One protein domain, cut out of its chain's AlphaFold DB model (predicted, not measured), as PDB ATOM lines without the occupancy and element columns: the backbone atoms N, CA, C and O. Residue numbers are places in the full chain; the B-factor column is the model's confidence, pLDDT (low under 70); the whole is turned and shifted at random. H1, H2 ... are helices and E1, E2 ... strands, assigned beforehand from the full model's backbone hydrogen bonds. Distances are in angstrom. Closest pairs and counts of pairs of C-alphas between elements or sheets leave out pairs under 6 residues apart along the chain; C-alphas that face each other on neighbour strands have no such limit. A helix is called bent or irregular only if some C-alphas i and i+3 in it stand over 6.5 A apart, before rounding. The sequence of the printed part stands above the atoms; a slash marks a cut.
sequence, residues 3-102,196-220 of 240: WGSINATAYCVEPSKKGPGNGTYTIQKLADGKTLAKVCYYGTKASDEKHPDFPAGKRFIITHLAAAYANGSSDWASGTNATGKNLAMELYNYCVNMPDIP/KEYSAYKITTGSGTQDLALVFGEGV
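This is residues 3 to 102 and 196 to 220 of the 240 residues of an uncharacterized protein of uncultured Eubacterium sp (UniProt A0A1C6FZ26). A small, twisted four-stranded sheet has the helical hairpin H1 and H2 across one face and no named helix on the other; H3 crosses over that hairpin on the side away from the sheet. A long link, residues 13 to 26, leads from one edge strand of the sheet to the other. The printed part has 125 residues, with three named helices and four named strands in the order E1 E2 H1 H2 H3 E3 E4, and its class is mixed, helices and strands. The sheet runs E1 E4 E3 E2, all antiparallel. The whole is compact, with a radius of gyration of the C-alphas of 13.9 A and spans of 35 by 35 by 26 A.

Start at E1, residues 10 to 12, an edge strand; beside it find E4, residues 212 to 219, antiparallel, with N 11 and O 213 2.8 A apart, within hydrogen-bond range. E2, residues 27 to 29, is the other edge strand, antiparallel to E3, residues 196 to 203, with N 28 and O 202 at 2.8 A. E3 and E4 form a hairpin, with N 201 and O 214 at 2.8 A; E3 bends by 54 degrees at residue 200. The sheet is only just strongly twisted, its C-alphas up to 4.1 A off the best plane. H1, residues 34 to 50, lies over E4 and E3 at a height over the sheet of 10.4 A, the C-alphas of Ala 37 and Ala 200 closest at 4.8 A. H1 is irregular, with C-alphas 41 and 44 7.4 A apart. H2, residues 56 to 70, is on the same face, over E1; their closest C-alphas, Tyr 11 and His 64, are 5.3 A apart. H1 and H2 make two layers with the sheet, helices on one face; they touch at Leu 36 and Ala 70, closest C-alphas 4.9 A, at a shallow tilt of 24 degrees, opposite ways. H3, residues 82 to 97, is not on the sheet; it touches H2 at a steep tilt of 67 degrees, closest C-alphas Ala 66 and Ala 88, 4.8 A. With residues 91 to 96 alone H3 touches H1, closest C-alphas Val 39 and Cys 95, 5.2 A. Every O i to N i+4 pair is within hydrogen-bond range in H2 and H3, and 11 of 13 in H1.

Find C-alpha 10 at (165.346, 293.712, 273.978), where E1 begins; E1 is 6.6 A long and E2 6.9 A. H1 measures 22.4 A, H2 21.0 A and H3 22.6 A. E3 measures 20.3 A, and E4 runs 21.0 A to C-alpha 219 at (178.553, 287.043, 263.837).

The C-alphas farthest apart, Ala 82 and Val 220, are 40.9 A apart. Residues 103 to 195 are not printed; C-alphas 102 and 196 are 8.7 A apart across the cut. The links E1 to E2 and H2 to H3 are long. Look for pLDDT under 70 at residues 3 to 8, 19, 31 to 32, 206 to 208 and 213 to 220.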
ATOM      1  N   TRP A   3     173.871 286.936 276.825       60.28
ATOM      2  CA  TRP A   3     174.115 285.556 276.391       60.28
ATOM      3  C   TRP A   3     175.626 285.325 276.309       60.28
ATOM      4  O   TRP A   3     176.285 285.751 275.365       60.28
ATOM      5  N   GLY A   4     176.223 284.720 277.338       66.00
ATOM      6  CA  GLY A   4     177.687 284.650 277.438       66.00
ATOM      7  C   GLY A   4     178.320 286.050 277.495       66.00
ATOM      8  O   GLY A   4     178.046 286.814 278.422       66.00
ATOM      9  N   SER A   5     179.157 286.401 276.514       55.59
ATOM     10  CA  SER A   5     179.773 287.734 276.367       55.59
ATOM     11  C   SER A   5     178.914 288.742 275.588       55.59
ATOM     12  O   SER A   5     179.251 289.925 275.537       55.59
ATOM     13  N   ILE A   6     177.802 288.301 274.999       57.38
ATOM     14  CA  ILE A   6     176.915 289.129 274.181       57.38
ATOM     15  C   ILE A   6     175.954 289.912 275.076       57.38
ATOM     16  O   ILE A   6     175.245 289.319 275.888       57.38
ATOM     17  N   ASN A   7     175.869 291.229 274.873       62.97
ATOM     18  CA  ASN A   7     174.823 292.079 275.441       62.97
ATOM     19  C   ASN A   7     173.916 292.598 274.319       62.97
ATOM     20  O   ASN A   7     174.408 293.158 273.343       62.97
ATOM     21  N   ALA A   8     172.602 292.439 274.476       67.06
ATOM     22  CA  ALA A   8     171.605 292.959 273.544       67.06
ATOM     23  C   ALA A   8     170.461 293.648 274.296       67.06
ATOM     24  O   ALA A   8     170.009 293.172 275.348       67.06
ATOM     25  N   THR A   9     169.972 294.758 273.747       70.50
ATOM     26  CA  THR A   9     168.749 295.414 274.217       70.50
ATOM     27  C   THR A   9     167.551 294.715 273.584       70.50
ATOM     28  O   THR A   9     167.488 294.576 272.367       70.50
ATOM     29  N   ALA A  10     166.617 294.266 274.419       72.19
ATOM     30  CA  ALA A  10     165.346 293.712 273.978       72.19
ATOM     31  C   ALA A  10     164.225 294.690 274.328       72.19
ATOM     32  O   ALA A  10     164.244 295.310 275.393       72.19
ATOM     33  N   TYR A  11     163.257 294.802 273.432       74.94
ATOM     34  CA  TYR A  11     162.051 295.594 273.587       74.94
ATOM     35  C   TYR A  11     160.882 294.639 273.748       74.94
ATOM     36  O   TYR A  11     160.704 293.738 272.933       74.94
ATOM     37  N   CYS A  12     160.082 294.805 274.793       76.31
ATOM     38  CA  CYS A  12     158.830 294.069 274.849       76.31
ATOM     39  C   CYS A  12     157.907 294.544 273.720       76.31
ATOM     40  O   CYS A  12     157.901 295.724 273.372       76.31
ATOM     41  N   VAL A  13     157.171 293.613 273.124       72.75
ATOM     42  CA  VAL A  13     156.308 293.913 271.979       72.75
ATOM     43  C   VAL A  13     154.833 293.748 272.294       72.75
ATOM     44  O   VAL A  13     154.027 293.878 271.391       72.75
ATOM     45  N   GLU A  14     154.442 293.519 273.546       70.25
ATOM     46  CA  GLU A  14     153.029 293.388 273.935       70.25
ATOM     47  C   GLU A  14     152.711 294.273 275.145       70.25
ATOM     48  O   GLU A  14     152.471 293.750 276.236       70.25
ATOM     49  N   PRO A  15     152.738 295.613 275.007       71.88
ATOM     50  CA  PRO A  15     152.762 296.543 276.140       71.88
ATOM     51  C   PRO A  15     151.662 296.335 277.194       71.88
ATOM     52  O   PRO A  15     151.823 296.775 278.331       71.88
ATOM     53  N   SER A  16     150.561 295.659 276.849       71.38
ATOM     54  CA  SER A  16     149.477 295.304 277.770       71.38
ATOM     55  C   SER A  16     149.793 294.197 278.790       71.38
ATOM     56  O   SER A  16     149.108 294.140 279.815       71.38
ATOM     57  N   LYS A  17     150.787 293.320 278.576       77.19
ATOM     58  CA  LYS A  17     151.095 292.229 279.532       77.19
ATOM     59  C   LYS A  17     152.213 292.615 280.499       77.19
ATOM     60  O   LYS A  17     152.857 293.648 280.362       77.19
ATOM     61  N   LYS A  18     152.496 291.789 281.506       75.75
ATOM     62  CA  LYS A  18     153.683 291.994 282.355       75.75
ATOM     63  C   LYS A  18     154.941 291.530 281.628       75.75
ATOM     64  O   LYS A  18     154.913 290.516 280.929       75.75
ATOM     65  N   GLY A  19     156.039 292.264 281.808       67.69
ATOM     66  CA  GLY A  19     157.340 291.851 281.289       67.69
ATOM     67  C   GLY A  19     157.736 290.468 281.825       67.69
ATOM     68  O   GLY A  19     157.378 290.136 282.960       67.69
ATOM     69  N   PRO A  20     158.443 289.652 281.028       72.19
ATOM     70  CA  PRO A  20     158.900 288.348 281.482       72.19
ATOM     71  C   PRO A  20     159.898 288.492 282.636       72.19
ATOM     72  O   PRO A  20     160.700 289.427 282.677       72.19
ATOM     73  N   GLY A  21     159.841 287.558 283.587       70.88
ATOM     74  CA  GLY A  21     160.824 287.464 284.667       70.88
ATOM     75  C   GLY A  21     162.169 286.911 284.182       70.88
ATOM     76  O   GLY A  21     162.343 286.575 283.009       70.88
ATOM     77  N   ASN A  22     163.123 286.760 285.100       74.38
ATOM     78  CA  ASN A  22     164.386 286.081 284.798       74.38
ATOM     79  C   ASN A  22     164.124 284.602 284.469       74.38
ATOM     80  O   ASN A  22     163.426 283.923 285.218       74.38
ATOM     81  N   GLY A  23     164.698 284.098 283.377       72.62
ATOM     82  CA  GLY A  23     164.509 282.712 282.958       72.62
ATOM     83  C   GLY A  23     165.229 282.369 281.658       72.62
ATOM     84  O   GLY A  23     165.849 283.230 281.028       72.62
ATOM     85  N   THR A  24     165.134 281.100 281.270       73.75
ATOM     86  CA  THR A  24     165.595 280.608 279.968       73.75
ATOM     87  C   THR A  24     164.429 280.648 278.994       73.75
ATOM     88  O   THR A  24     163.392 280.043 279.254       73.75
ATOM     89  N   TYR A  25     164.612 281.329 277.867       74.25
ATOM     90  CA  TYR A  25     163.587 281.462 276.838       74.25
ATOM     91  C   TYR A  25     164.140 281.089 275.466       74.25
ATOM     92  O   TYR A  25     165.318 281.311 275.178       74.25
ATOM     93  N   THR A  26     163.277 280.549 274.611       74.81
ATOM     94  CA  THR A  26     163.620 280.260 273.219       74.81
ATOM     95  C   THR A  26     163.527 281.535 272.394       74.81
ATOM     96  O   THR A  26     162.536 282.265 272.454       74.81
ATOM     97  N   ILE A  27     164.569 281.786 271.611       75.44
ATOM     98  CA  ILE A  27     164.633 282.880 270.651       75.44
ATOM     99  C   ILE A  27     164.392 282.331 269.241       75.44
ATOM    100  O   ILE A  27     164.922 281.281 268.879       75.44
ATOM    101  N   GLN A  28     163.589 283.031 268.446       79.00
ATOM    102  CA  GLN A  28     163.264 282.668 267.069       79.00
ATOM    103  C   GLN A  28     163.601 283.827 266.129       79.00
ATOM    104  O   GLN A  28     163.169 284.957 266.359       79.00
ATOM    105  N   LYS A  29     164.347 283.551 265.050       78.75
ATOM    106  CA  LYS A  29     164.600 284.516 263.968       78.75
ATOM    107  C   LYS A  29     163.296 284.800 263.220       78.75
ATOM    108  O   LYS A  29     162.584 283.872 262.838       78.75
ATOM    109  N   LEU A  30     162.980 286.074 263.007       76.12
ATOM    110  CA  LEU A  30     161.786 286.492 262.274       76.12
ATOM    111  C   LEU A  30     162.082 286.550 260.770       76.12
ATOM    112  O   LEU A  30     162.948 287.313 260.346       76.12
ATOM    113  N   ALA A  31     161.344 285.774 259.967       66.44
ATOM    114  CA  ALA A  31     161.520 285.720 258.511       66.44
ATOM    115  C   ALA A  31     161.231 287.077 257.830       66.44
ATOM    116  O   ALA A  31     162.049 287.556 257.049       66.44
ATOM    117  N   ASP A  32     160.141 287.749 258.218       65.25
ATOM    118  CA  ASP A  32     159.733 289.070 257.708       65.25
ATOM    119  C   ASP A  32     160.082 290.208 258.685       65.25
ATOM    120  O   ASP A  32     159.328 291.152 258.912       65.25
ATOM    121  N   GLY A  33     161.262 290.120 259.299       71.56
ATOM    122  CA  GLY A  33     161.677 291.018 260.375       71.56
ATOM    123  C   GLY A  33     162.253 292.368 259.944       71.56
ATOM    124  O   GLY A  33     162.709 293.095 260.815       71.56
ATOM    125  N   LYS A  34     162.296 292.727 258.652       79.12
ATOM    126  CA  LYS A  34     163.102 293.873 258.159       79.12
ATOM    127  C   LYS A  34     162.734 295.217 258.795       79.12
ATOM    128  O   LYS A  34     163.619 295.953 259.223       79.12
ATOM    129  N   THR A  35     161.443 295.536 258.889       87.38
ATOM    130  CA  THR A  35     160.961 296.798 259.483       87.38
ATOM    131  C   THR A  35     161.317 296.877 260.964       87.38
ATOM    132  O   THR A  35     161.945 297.838 261.408       87.38
ATOM    133  N   LEU A  36     160.975 295.832 261.720       85.38
ATOM    134  CA  LEU A  36     161.337 295.699 263.129       85.38
ATOM    135  C   LEU A  36     162.856 295.726 263.318       85.38
ATOM    136  O   LEU A  36     163.353 296.340 264.260       85.38
ATOM    137  N   ALA A  37     163.600 295.133 262.383       84.06
ATOM    138  CA  ALA A  37     165.043 295.122 262.427       84.06
ATOM    139  C   ALA A  37     165.601 296.544 262.327       84.06
ATOM    140  O   ALA A  37     166.421 296.942 263.151       84.06
ATOM    141  N   LYS A  38     165.117 297.349 261.374       88.19
ATOM    142  CA  LYS A  38     165.538 298.752 261.224       88.19
ATOM    143  C   LYS A  38     165.228 299.572 262.471       88.19
ATOM    144  O   LYS A  38     166.085 300.328 262.919       88.19
ATOM    145  N   VAL A  39     164.050 299.395 263.071       88.44
ATOM    146  CA  VAL A  39     163.679 300.107 264.306       88.44
ATOM    147  C   VAL A  39     164.584 299.721 265.470       88.44
ATOM    148  O   VAL A  39     165.096 300.594 266.161       88.44
ATOM    149  N   CYS A  40     164.855 298.438 265.669       84.00
ATOM    150  CA  CYS A  40     165.747 297.997 266.737       84.00
ATOM    151  C   CYS A  40     167.226 298.352 266.469       84.00
ATOM    152  O   CYS A  40     167.972 298.568 267.421       84.00
ATOM    153  N   TYR A  41     167.651 298.432 265.201       82.69
ATOM    154  CA  TYR A  41     169.018 298.788 264.800       82.69
ATOM    155  C   TYR A  41     169.292 300.295 264.919       82.69
ATOM    156  O   TYR A  41     170.302 300.696 265.495       82.69
ATOM    157  N   TYR A  42     168.393 301.142 264.409       87.19
ATOM    158  CA  TYR A  42     168.565 302.601 264.405       87.19
ATOM    159  C   TYR A  42     167.959 303.294 265.632       87.19
ATOM    160  O   TYR A  42     168.420 304.373 266.002       87.19
ATOM    161  N   GLY A  43     166.950 302.697 266.268       88.00
ATOM    162  CA  GLY A  43     166.052 303.371 267.208       88.00
ATOM    163  C   GLY A  43     166.733 303.962 268.436       88.00
ATOM    164  O   GLY A  43     166.490 305.125 268.745       88.00
ATOM    165  N   THR A  44     167.633 303.221 269.094       85.69
ATOM    166  CA  THR A  44     168.338 303.725 270.288       85.69
ATOM    167  C   THR A  44     169.142 304.977 269.961       85.69
ATOM    168  O   THR A  44     168.936 306.025 270.569       85.69
ATOM    169  N   LYS A  45     170.006 304.888 268.940       85.81
ATOM    170  CA  LYS A  45     170.845 306.005 268.501       85.81
ATOM    171  C   LYS A  45     169.989 307.187 268.040       85.81
ATOM    172  O   LYS A  45     170.245 308.319 268.427       85.81
ATOM    173  N   ALA A  46     168.945 306.918 267.258       90.00
ATOM    174  CA  ALA A  46     168.036 307.945 266.769       90.00
ATOM    175  C   ALA A  46     167.307 308.666 267.909       90.00
ATOM    176  O   ALA A  46     167.166 309.886 267.868       90.00
ATOM    177  N   SER A  47     166.874 307.941 268.943       89.81
ATOM    178  CA  SER A  47     166.250 308.556 270.111       89.81
ATOM    179  C   SER A  47     167.249 309.366 270.938       89.81
ATOM    180  O   SER A  47     166.850 310.395 271.480       89.81
ATOM    181  N   ASP A  48     168.505 308.922 271.058       87.25
ATOM    182  CA  ASP A  48     169.570 309.666 271.746       87.25
ATOM    183  C   ASP A  48     169.888 310.986 271.025       87.25
ATOM    184  O   ASP A  48     170.040 312.018 271.673       87.25
ATOM    185  N   GLU A  49     169.932 310.970 269.690       91.50
ATOM    186  CA  GLU A  49     170.244 312.144 268.864       91.50
ATOM    187  C   GLU A  49     169.072 313.127 268.742       91.50
ATOM    188  O   GLU A  49     169.278 314.339 268.783       91.50
ATOM    189  N   LYS A  50     167.837 312.631 268.593       91.25
ATOM    190  CA  LYS A  50     166.635 313.474 268.446       91.25
ATOM    191  C   LYS A  50     166.124 314.038 269.770       91.25
ATOM    192  O   LYS A  50     165.499 315.096 269.772       91.25
ATOM    193  N   HIS A  51     166.361 313.333 270.876       91.94
ATOM    194  CA  HIS A  51     165.875 313.709 272.206       91.94
ATOM    195  C   HIS A  51     166.989 313.634 273.268       91.94
ATOM    196  O   HIS A  51     166.856 312.907 274.265       91.94
ATOM    197  N   PRO A  52     168.112 314.355 273.079       91.62
ATOM    198  CA  PRO A  52     169.253 314.296 273.995       91.62
ATOM    199  C   PRO A  52     168.897 314.788 275.407       91.62
ATOM    200  O   PRO A  52     169.474 314.328 276.390       91.62
ATOM    201  N   ASP A  53     167.905 315.674 275.508       95.19
ATOM    202  CA  ASP A  53     167.355 316.251 276.735       95.19
ATOM    203  C   ASP A  53     166.452 315.286 277.521       95.19
ATOM    204  O   ASP A  53     166.209 315.480 278.714       95.19
ATOM    205  N   PHE A  54     165.946 314.226 276.885       93.94
ATOM    206  CA  PHE A  54     165.077 313.272 277.568       93.94
ATOM    207  C   PHE A  54     165.883 312.363 278.507       93.94
ATOM    208  O   PHE A  54     166.995 311.960 278.190       93.94
ATOM    209  N   PRO A  55     165.330 311.937 279.652       92.25
ATOM    210  CA  PRO A  55     165.948 310.873 280.433       92.25
ATOM    211  C   PRO A  55     166.047 309.572 279.621       92.25
ATOM    212  O   PRO A  55     165.154 309.265 278.826       92.25
ATOM    213  N   ALA A  56     167.077 308.758 279.878       86.00
ATOM    214  CA  ALA A  56     167.300 307.491 279.168       86.00
ATOM    215  C   ALA A  56     166.065 306.567 279.183       86.00
ATOM    216  O   ALA A  56     165.723 305.974 278.165       86.00
ATOM    217  N   GLY A  57     165.336 306.510 280.305       85.88
ATOM    218  CA  GLY A  57     164.094 305.737 280.403       85.88
ATOM    219  C   GLY A  57     162.997 306.224 279.449       85.88
ATOM    220  O   GLY A  57     162.293 305.414 278.855       85.88
ATOM    221  N   LYS A  58     162.881 307.539 279.230       90.31
ATOM    222  CA  LYS A  58     161.891 308.109 278.303       90.31
ATOM    223  C   LYS A  58     162.262 307.814 276.848       90.31
ATOM    224  O   LYS A  58     161.394 307.418 276.078       90.31
ATOM    225  N   ARG A  59     163.544 307.932 276.489       90.50
ATOM    226  CA  ARG A  59     164.064 307.530 275.167       90.50
ATOM    227  C   ARG A  59     163.844 306.047 274.877       90.50
ATOM    228  O   ARG A  59     163.393 305.666 273.795       90.50
ATOM    229  N   PHE A  60     164.090 305.213 275.886       86.31
ATOM    230  CA  PHE A  60     163.824 303.783 275.813       86.31
ATOM    231  C   PHE A  60     162.341 303.498 275.546       86.31
ATOM    232  O   PHE A  60     162.039 302.718 274.650       86.31
ATOM    233  N   ILE A  61     161.417 304.165 276.249       88.00
ATOM    234  CA  ILE A  61     159.967 304.003 276.040       88.00
ATOM    235  C   ILE A  61     159.551 304.388 274.612       88.00
ATOM    236  O   ILE A  61     158.761 303.677 273.998       88.00
ATOM    237  N   ILE A  62     160.091 305.474 274.051       91.75
ATOM    238  CA  ILE A  62     159.774 305.883 272.669       91.75
ATOM    239  C   ILE A  62     160.220 304.799 271.679       91.75
ATOM    240  O   ILE A  62     159.442 304.377 270.823       91.75
ATOM    241  N   THR A  63     161.449 304.300 271.841       90.00
ATOM    242  CA  THR A  63     162.006 303.223 271.005       90.00
ATOM    243  C   THR A  63     161.216 301.924 271.151       90.00
ATOM    244  O   THR A  63     160.932 301.247 270.165       90.00
ATOM    245  N   HIS A  64     160.798 301.610 272.373       86.75
ATOM    246  CA  HIS A  64     159.989 300.445 272.702       86.75
ATOM    247  C   HIS A  64     158.628 300.452 271.998       86.75
ATOM    248  O   HIS A  64     158.267 299.473 271.351       86.75
ATOM    249  N   LEU A  65     157.894 301.566 272.070       90.88
ATOM    250  CA  LEU A  65     156.595 301.712 271.404       90.88
ATOM    251  C   LEU A  65     156.737 301.617 269.875       90.88
ATOM    252  O   LEU A  65     155.920 300.973 269.219       90.88
ATOM    253  N   ALA A  66     157.801 302.201 269.310       92.44
ATOM    254  CA  ALA A  66     158.105 302.093 267.883       92.44
ATOM    255  C   ALA A  66     158.398 300.641 267.460       92.44
ATOM    256  O   ALA A  66     157.944 300.203 266.402       92.44
ATOM    257  N   ALA A  67     159.128 299.880 268.282       88.88
ATOM    258  CA  ALA A  67     159.414 298.469 268.033       88.88
ATOM    259  C   ALA A  67     158.146 297.605 268.133       88.88
ATOM    260  O   ALA A  67     157.907 296.777 267.258       88.88
ATOM    261  N   ALA A  68     157.295 297.837 269.140       87.31
ATOM    262  CA  ALA A  68     156.005 297.157 269.269       87.31
ATOM    263  C   ALA A  68     155.096 297.424 268.054       87.31
ATOM    264  O   ALA A  68     154.486 296.497 267.521       87.31
ATOM    265  N   TYR A  69     155.070 298.664 267.554       91.75
ATOM    266  CA  TYR A  69     154.348 299.004 266.326       91.75
ATOM    267  C   TYR A  69     154.927 298.289 265.099       91.75
ATOM    268  O   TYR A  69     154.190 297.677 264.329       91.75
ATOM    269  N   ALA A  70     156.255 298.297 264.935       89.75
ATOM    270  CA  ALA A  70     156.935 297.623 263.827       89.75
ATOM    271  C   ALA A  70     156.759 296.097 263.837       89.75
ATOM    272  O   ALA A  70     156.813 295.470 262.781       89.75
ATOM    273  N   ASN A  71     156.546 295.515 265.018       85.81
ATOM    274  CA  ASN A  71     156.215 294.106 265.206       85.81
ATOM    275  C   ASN A  71     154.750 293.774 264.843       85.81
ATOM    276  O   ASN A  71     154.387 292.603 264.790       85.81
ATOM    277  N   GLY A  72     153.904 294.778 264.589       86.88
ATOM    278  CA  GLY A  72     152.488 294.586 264.263       86.88
ATOM    279  C   GLY A  72     151.603 294.312 265.480       86.88
ATOM    280  O   GLY A  72     150.510 293.764 265.342       86.88
ATOM    281  N   SER A  73     152.056 294.667 266.680       84.56
ATOM    282  CA  SER A  73     151.312 294.397 267.905       84.56
ATOM    283  C   SER A  73     150.064 295.269 268.010       84.56
ATOM    284  O   SER A  73     150.135 296.497 267.976       84.56
ATOM    285  N   SER A  74     148.899 294.637 268.169       85.25
ATOM    286  CA  SER A  74     147.606 295.341 268.236       85.25
ATOM    287  C   SER A  74     147.487 296.314 269.420       85.25
ATOM    288  O   SER A  74     146.736 297.285 269.362       85.25
ATOM    289  N   ASP A  75     148.271 296.089 270.472       86.06
ATOM    290  CA  ASP A  75     148.309 296.848 271.717       86.06
ATOM    291  C   ASP A  75     149.566 297.725 271.846       86.06
ATOM    292  O   ASP A  75     149.880 298.183 272.946       86.06
ATOM    293  N   TRP A  76     150.281 297.990 270.745       89.94
ATOM    294  CA  TRP A  76     151.573 298.694 270.741       89.94
ATOM    295  C   TRP A  76     151.575 300.042 271.479       89.94
ATOM    296  O   TRP A  76     152.623 300.497 271.919       89.94
ATOM    297  N   ALA A  77     150.414 300.692 271.599       88.69
ATOM    298  CA  ALA A  77     150.249 301.980 272.263       88.69
ATOM    299  C   ALA A  77     149.514 301.893 273.613       88.69
ATOM    300  O   ALA A  77     149.017 302.907 274.112       88.69
ATOM    301  N   SER A  78     149.382 300.698 274.190       86.81
ATOM    302  CA  SER A  78     148.787 300.535 275.515       86.81
ATOM    303  C   SER A  78     149.622 301.264 276.573       86.81
ATOM    304  O   SER A  78     150.851 301.259 276.528       86.81
ATOM    305  N   GLY A  79     148.955 301.939 277.513       82.56
ATOM    306  CA  GLY A  79     149.613 302.651 278.615       82.56
ATOM    307  C   GLY A  79     150.309 303.971 278.248       82.56
ATOM    308  O   GLY A  79     150.944 304.566 279.116       82.56
ATOM    309  N   THR A  80     150.185 304.460 277.007       90.62
ATOM    310  CA  THR A  80     150.773 305.742 276.577       90.62
ATOM    311  C   THR A  80     149.716 306.785 276.198       90.62
ATOM    312  O   THR A  80     148.578 306.457 275.855       90.62
ATOM    313  N   ASN A  81     150.088 308.066 276.247       91.56
ATOM    314  CA  ASN A  81     149.235 309.188 275.838       91.56
ATOM    315  C   ASN A  81     149.500 309.601 274.375       91.56
ATOM    316  O   ASN A  81     150.389 309.065 273.715       91.56
ATOM    317  N   ALA A  82     148.736 310.568 273.853       95.44
ATOM    318  CA  ALA A  82     148.874 311.030 272.466       95.44
ATOM    319  C   ALA A  82     150.301 311.504 272.126       95.44
ATOM    320  O   ALA A  82     150.826 311.168 271.067       95.44
ATOM    321  N   THR A  83     150.961 312.211 273.046       95.06
ATOM    322  CA  THR A  83     152.348 312.663 272.871       95.06
ATOM    323  C   THR A  83     153.307 311.487 272.706       95.06
ATOM    324  O   THR A  83     154.133 311.493 271.796       95.06
ATOM    325  N   GLY A  84     153.182 310.455 273.544       92.88
ATOM    326  CA  GLY A  84     154.001 309.248 273.447       92.88
ATOM    327  C   GLY A  84     153.796 308.496 272.130       92.88
ATOM    328  O   GLY A  84     154.776 308.066 271.524       92.88
ATOM    329  N   LYS A  85     152.549 308.409 271.641       95.44
ATOM    330  CA  LYS A  85     152.246 307.819 270.323       95.44
ATOM    331  C   LYS A  85     152.935 308.580 269.194       95.44
ATOM    332  O   LYS A  85     153.565 307.962 268.343       95.44
ATOM    333  N   ASN A  86     152.844 309.907 269.204       96.94
ATOM    334  CA  ASN A  86     153.420 310.742 268.151       96.94
ATOM    335  C   ASN A  86     154.946 310.622 268.098       96.94
ATOM    336  O   ASN A  86     155.499 310.427 267.019       96.94
ATOM    337  N   LEU A  87     155.616 310.658 269.254       96.38
ATOM    338  CA  LEU A  87     157.070 310.481 269.339       96.38
ATOM    339  C   LEU A  87     157.506 309.097 268.835       96.38
ATOM    340  O   LEU A  87     158.479 308.981 268.094       96.38
ATOM    341  N   ALA A  88     156.769 308.044 269.203       94.94
ATOM    342  CA  ALA A  88     157.050 306.687 268.740       94.94
ATOM    343  C   ALA A  88     156.884 306.558 267.219       94.94
ATOM    344  O   ALA A  88     157.733 305.961 266.559       94.94
ATOM    345  N   MET A  89     155.835 307.158 266.649       97.12
ATOM    346  CA  MET A  89     155.606 307.157 265.202       97.12
ATOM    347  C   MET A  89     156.637 307.993 264.442       97.12
ATOM    348  O   MET A  89     157.059 307.588 263.360       97.12
ATOM    349  N   GLU A  90     157.087 309.124 264.991       96.44
ATOM    350  CA  GLU A  90     158.184 309.903 264.408       96.44
ATOM    351  C   GLU A  90     159.470 309.070 264.346       96.44
ATOM    352  O   GLU A  90     160.108 308.981 263.293       96.44
ATOM    353  N   LEU A  91     159.822 308.410 265.453       95.50
ATOM    354  CA  LEU A  91     160.999 307.552 265.527       95.50
ATOM    355  C   LEU A  91     160.880 306.344 264.587       95.50
ATOM    356  O   LEU A  91     161.832 306.029 263.873       95.50
ATOM    357  N   TYR A  92     159.716 305.692 264.549       95.31
ATOM    358  CA  TYR A  92     159.419 304.599 263.623       95.31
ATOM    359  C   TYR A  92     159.626 305.042 262.171       95.31
ATOM    360  O   TYR A  92     160.411 304.426 261.449       95.31
ATOM    361  N   ASN A  93     158.984 306.144 261.767       96.50
ATOM    362  CA  ASN A  93     159.067 306.686 260.411       96.50
ATOM    363  C   ASN A  93     160.503 307.066 260.041       96.50
ATOM    364  O   ASN A  93     160.935 306.829 258.915       96.50
ATOM    365  N   TYR A  94     161.261 307.622 260.985       94.81
ATOM    366  CA  TYR A  94     162.685 307.864 260.794       94.81
ATOM    367  C   TYR A  94     163.434 306.553 260.513       94.81
ATOM    368  O   TYR A  94     164.108 306.439 259.493       94.81
ATOM    369  N   CYS A  95     163.269 305.540 261.368       91.94
ATOM    370  CA  CYS A  95     164.002 304.278 261.266       91.94
ATOM    371  C   CYS A  95     163.702 303.507 259.974       91.94
ATOM    372  O   CYS A  95     164.620 302.958 259.365       91.94
ATOM    373  N   VAL A  96     162.444 303.451 259.528       92.12
ATOM    374  CA  VAL A  96     162.087 302.718 258.297       92.12
ATOM    375  C   VAL A  96     162.620 303.393 257.031       92.12
ATOM    376  O   VAL A  96     162.943 302.694 256.067       92.12
ATOM    377  N   ASN A  97     162.785 304.722 257.063       92.19
ATOM    378  CA  ASN A  97     163.344 305.526 255.974       92.19
ATOM    379  C   ASN A  97     164.881 305.593 255.971       92.19
ATOM    380  O   ASN A  97     165.465 306.097 255.012       92.19
ATOM    381  N   MET A  98     165.552 305.082 257.008       88.50
ATOM    382  CA  MET A  98     167.006 304.896 256.974       88.50
ATOM    383  C   MET A  98     167.400 303.906 255.868       88.50
ATOM    384  O   MET A  98     166.551 303.143 255.399       88.50
ATOM    385  N   PRO A  99     168.672 303.869 255.434       83.88
ATOM    386  CA  PRO A  99     169.164 302.811 254.554       83.88
ATOM    387  C   PRO A  99     168.854 301.414 255.100       83.88
ATOM    388  O   PRO A  99     168.600 301.236 256.293       83.88
ATOM    389  N   ASP A 100     168.840 300.416 254.222       82.31
ATOM    390  CA  ASP A 100     168.725 299.038 254.683       82.31
ATOM    391  C   ASP A 100     169.905 298.678 255.583       82.31
ATOM    392  O   ASP A 100     171.018 299.183 255.428       82.31
ATOM    393  N   ILE A 101     169.631 297.813 256.555       78.50
ATOM    394  CA  ILE A 101     170.665 297.288 257.434       78.50
ATOM    395  C   ILE A 101     171.728 296.613 256.562       78.50
ATOM    396  O   ILE A 101     171.359 295.844 255.667       78.50
ATOM    397  N   PRO A 102     173.024 296.865 256.816       74.75
ATOM    398  CA  PRO A 102     174.077 296.303 255.992       74.75
ATOM    399  C   PRO A 102     173.965 294.782 255.887       74.75
ATOM    400  O   PRO A 102     173.931 294.076 256.896       74.75
ATOM    401  N   LYS A 196     178.932 290.639 260.476       70.75
ATOM    402  CA  LYS A 196     177.716 290.490 261.275       70.75
ATOM    403  C   LYS A 196     176.475 290.631 260.421       70.75
ATOM    404  O   LYS A 196     176.319 291.620 259.707       70.75
ATOM    405  N   GLU A 197     175.573 289.673 260.555       70.88
ATOM    406  CA  GLU A 197     174.232 289.748 259.998       70.88
ATOM    407  C   GLU A 197     173.272 290.169 261.110       70.88
ATOM    408  O   GLU A 197     173.169 289.532 262.157       70.88
ATOM    409  N   TYR A 198     172.570 291.275 260.898       71.94
ATOM    410  CA  TYR A 198     171.595 291.770 261.859       71.94
ATOM    411  C   TYR A 198     170.215 291.271 261.473       71.94
ATOM    412  O   TYR A 198     169.717 291.546 260.382       71.94
ATOM    413  N   SER A 199     169.588 290.551 262.391       71.94
ATOM    414  CA  SER A 199     168.238 290.035 262.215       71.94
ATOM    415  C   SER A 199     167.371 290.403 263.407       71.94
ATOM    416  O   SER A 199     167.865 290.592 264.523       71.94
ATOM    417  N   ALA A 200     166.069 290.541 263.160       79.50
ATOM    418  CA  ALA A 200     165.097 290.650 264.232       79.50
ATOM    419  C   ALA A 200     164.767 289.252 264.754       79.50
ATOM    420  O   ALA A 200     164.549 288.312 263.987       79.50
ATOM    421  N   TYR A 201     164.698 289.144 266.068       77.00
ATOM    422  CA  TYR A 201     164.332 287.937 266.776       77.00
ATOM    423  C   TYR A 201     163.166 288.223 267.692       77.00
ATOM    424  O   TYR A 201     163.036 289.327 268.224       77.00
ATOM    425  N   LYS A 202     162.366 287.190 267.916       78.94
ATOM    426  CA  LYS A 202     161.301 287.180 268.902       78.94
ATOM    427  C   LYS A 202     161.611 286.151 269.979       78.94
ATOM    428  O   LYS A 202     162.055 285.047 269.680       78.94
ATOM    429  N   ILE A 203     161.376 286.521 271.225       78.62
ATOM    430  CA  ILE A 203     161.377 285.612 272.364       78.62
ATOM    431  C   ILE A 203     159.931 285.397 272.757       78.62
ATOM    432  O   ILE A 203     159.247 286.350 273.133       78.62
ATOM    433  N   THR A 204     159.499 284.145 272.673       76.62
ATOM    434  CA  THR A 204     158.153 283.743 273.071       76.62
ATOM    435  C   THR A 204     158.176 283.320 274.532       76.62
ATOM    436  O   THR A 204     158.930 282.416 274.897       76.62
ATOM    437  N   THR A 205     157.375 283.971 275.377       73.06
ATOM    438  CA  THR A 205     157.419 283.755 276.840       73.06
ATOM    439  C   THR A 205     156.209 282.982 277.377       73.06
ATOM    440  O   THR A 205     156.183 282.615 278.551       73.06
ATOM    441  N   GLY A 206     155.241 282.660 276.509       67.50
ATOM    442  CA  GLY A 206     153.998 281.956 276.846       67.50
ATOM    443  C   GLY A 206     152.800 282.903 277.018       67.50
ATOM    444  O   GLY A 206     152.902 284.107 276.822       67.50
ATOM    445  N   SER A 207     151.623 282.371 277.368       65.44
ATOM    446  CA  SER A 207     150.362 283.141 277.370       65.44
ATOM    447  C   SER A 207     150.233 284.194 278.484       65.44
ATOM    448  O   SER A 207     149.388 285.081 278.376       65.44
ATOM    449  N   GLY A 208     151.048 284.122 279.543       66.00
ATOM    450  CA  GLY A 208     150.920 284.967 280.739       66.00
ATOM    451  C   GLY A 208     151.829 286.204 280.801       66.00
ATOM    452  O   GLY A 208     151.647 287.041 281.686       66.00
ATOM    453  N   THR A 209     152.803 286.336 279.897       71.19
ATOM    454  CA  THR A 209     153.823 287.404 279.908       71.19
ATOM    455  C   THR A 209     154.083 287.941 278.504       71.19
ATOM    456  O   THR A 209     153.661 287.334 277.525       71.19
ATOM    457  N   GLN A 210     154.711 289.118 278.401       70.75
ATOM    458  CA  GLN A 210     155.005 289.743 277.108       70.75
ATOM    459  C   GLN A 210     156.034 288.946 276.309       70.75
ATOM    460  O   GLN A 210     157.085 288.570 276.837       70.75
ATOM    461  N   ASP A 211     155.790 288.796 275.014       77.19
ATOM    462  CA  ASP A 211     156.845 288.476 274.062       77.19
ATOM    463  C   ASP A 211     157.836 289.648 273.935       77.19
ATOM    464  O   ASP A 211     157.489 290.826 274.100       77.19
ATOM    465  N   LEU A 212     159.096 289.334 273.627       72.94
ATOM    466  CA  LEU A 212     160.142 290.336 273.403       72.94
ATOM    467  C   LEU A 212     160.605 290.301 271.953       72.94
ATOM    468  O   LEU A 212     160.794 289.223 271.399       72.94
ATOM    469  N   ALA A 213     160.872 291.462 271.367       68.69
ATOM    470  CA  ALA A 213     161.657 291.586 270.154       68.69
ATOM    471  C   ALA A 213     163.043 292.141 270.463       68.69
ATOM    472  O   ALA A 213     163.224 293.026 271.297       68.69
ATOM    473  N   LEU A 214     164.036 291.659 269.740       67.25
ATOM    474  CA  LEU A 214     165.372 292.225 269.753       67.25
ATOM    475  C   LEU A 214     165.943 292.195 268.347       67.25
ATOM    476  O   LEU A 214     165.612 291.314 267.557       67.25
ATOM    477  N   VAL A 215     166.831 293.136 268.049       60.16
ATOM    478  CA  VAL A 215     167.794 292.925 266.974       60.16
ATOM    479  C   VAL A 215     169.089 292.498 267.587       60.16
ATOM    480  O   VAL A 215     169.604 293.131 268.510       60.16
ATOM    481  N   PHE A 216     169.611 291.427 267.026       64.94
ATOM    482  CA  PHE A 216     170.928 290.963 267.351       64.94
ATOM    483  C   PHE A 216     171.741 290.865 266.064       64.94
ATOM    484  O   PHE A 216     171.248 290.390 265.042       64.94
ATOM    485  N   GLY A 217     172.957 291.409 266.114       55.72
ATOM    486  CA  GLY A 217     173.965 291.190 265.087       55.72
ATOM    487  C   GLY A 217     174.659 289.881 265.396       55.72
ATOM    488  O   GLY A 217     175.561 289.864 266.237       55.72
ATOM    489  N   GLU A 218     174.220 288.804 264.759       56.22
ATOM    490  CA  GLU A 218     174.927 287.531 264.821       56.22
ATOM    491  C   GLU A 218     176.230 287.686 264.045       56.22
ATOM    492  O   GLU A 218     176.230 288.200 262.926       56.22
ATOM    493  N   GLY A 219     177.354 287.272 264.638       47.25
ATOM    494  CA  GLY A 219     178.553 287.043 263.837       47.25
ATOM    495  C   GLY A 219     178.195 286.040 262.747       47.25
ATOM    496  O   GLY A 219     177.529 285.047 263.041       47.25
ATOM    497  N   VAL A 220     178.568 286.305 261.497       54.59
ATOM    498  CA  VAL A 220     178.276 285.350 260.430       54.59
ATOM    499  C   VAL A 220     179.058 284.078 260.739       54.59
ATOM    500  O   VAL A 220     180.283 284.115 260.822       54.59
TER     501      VAL A 220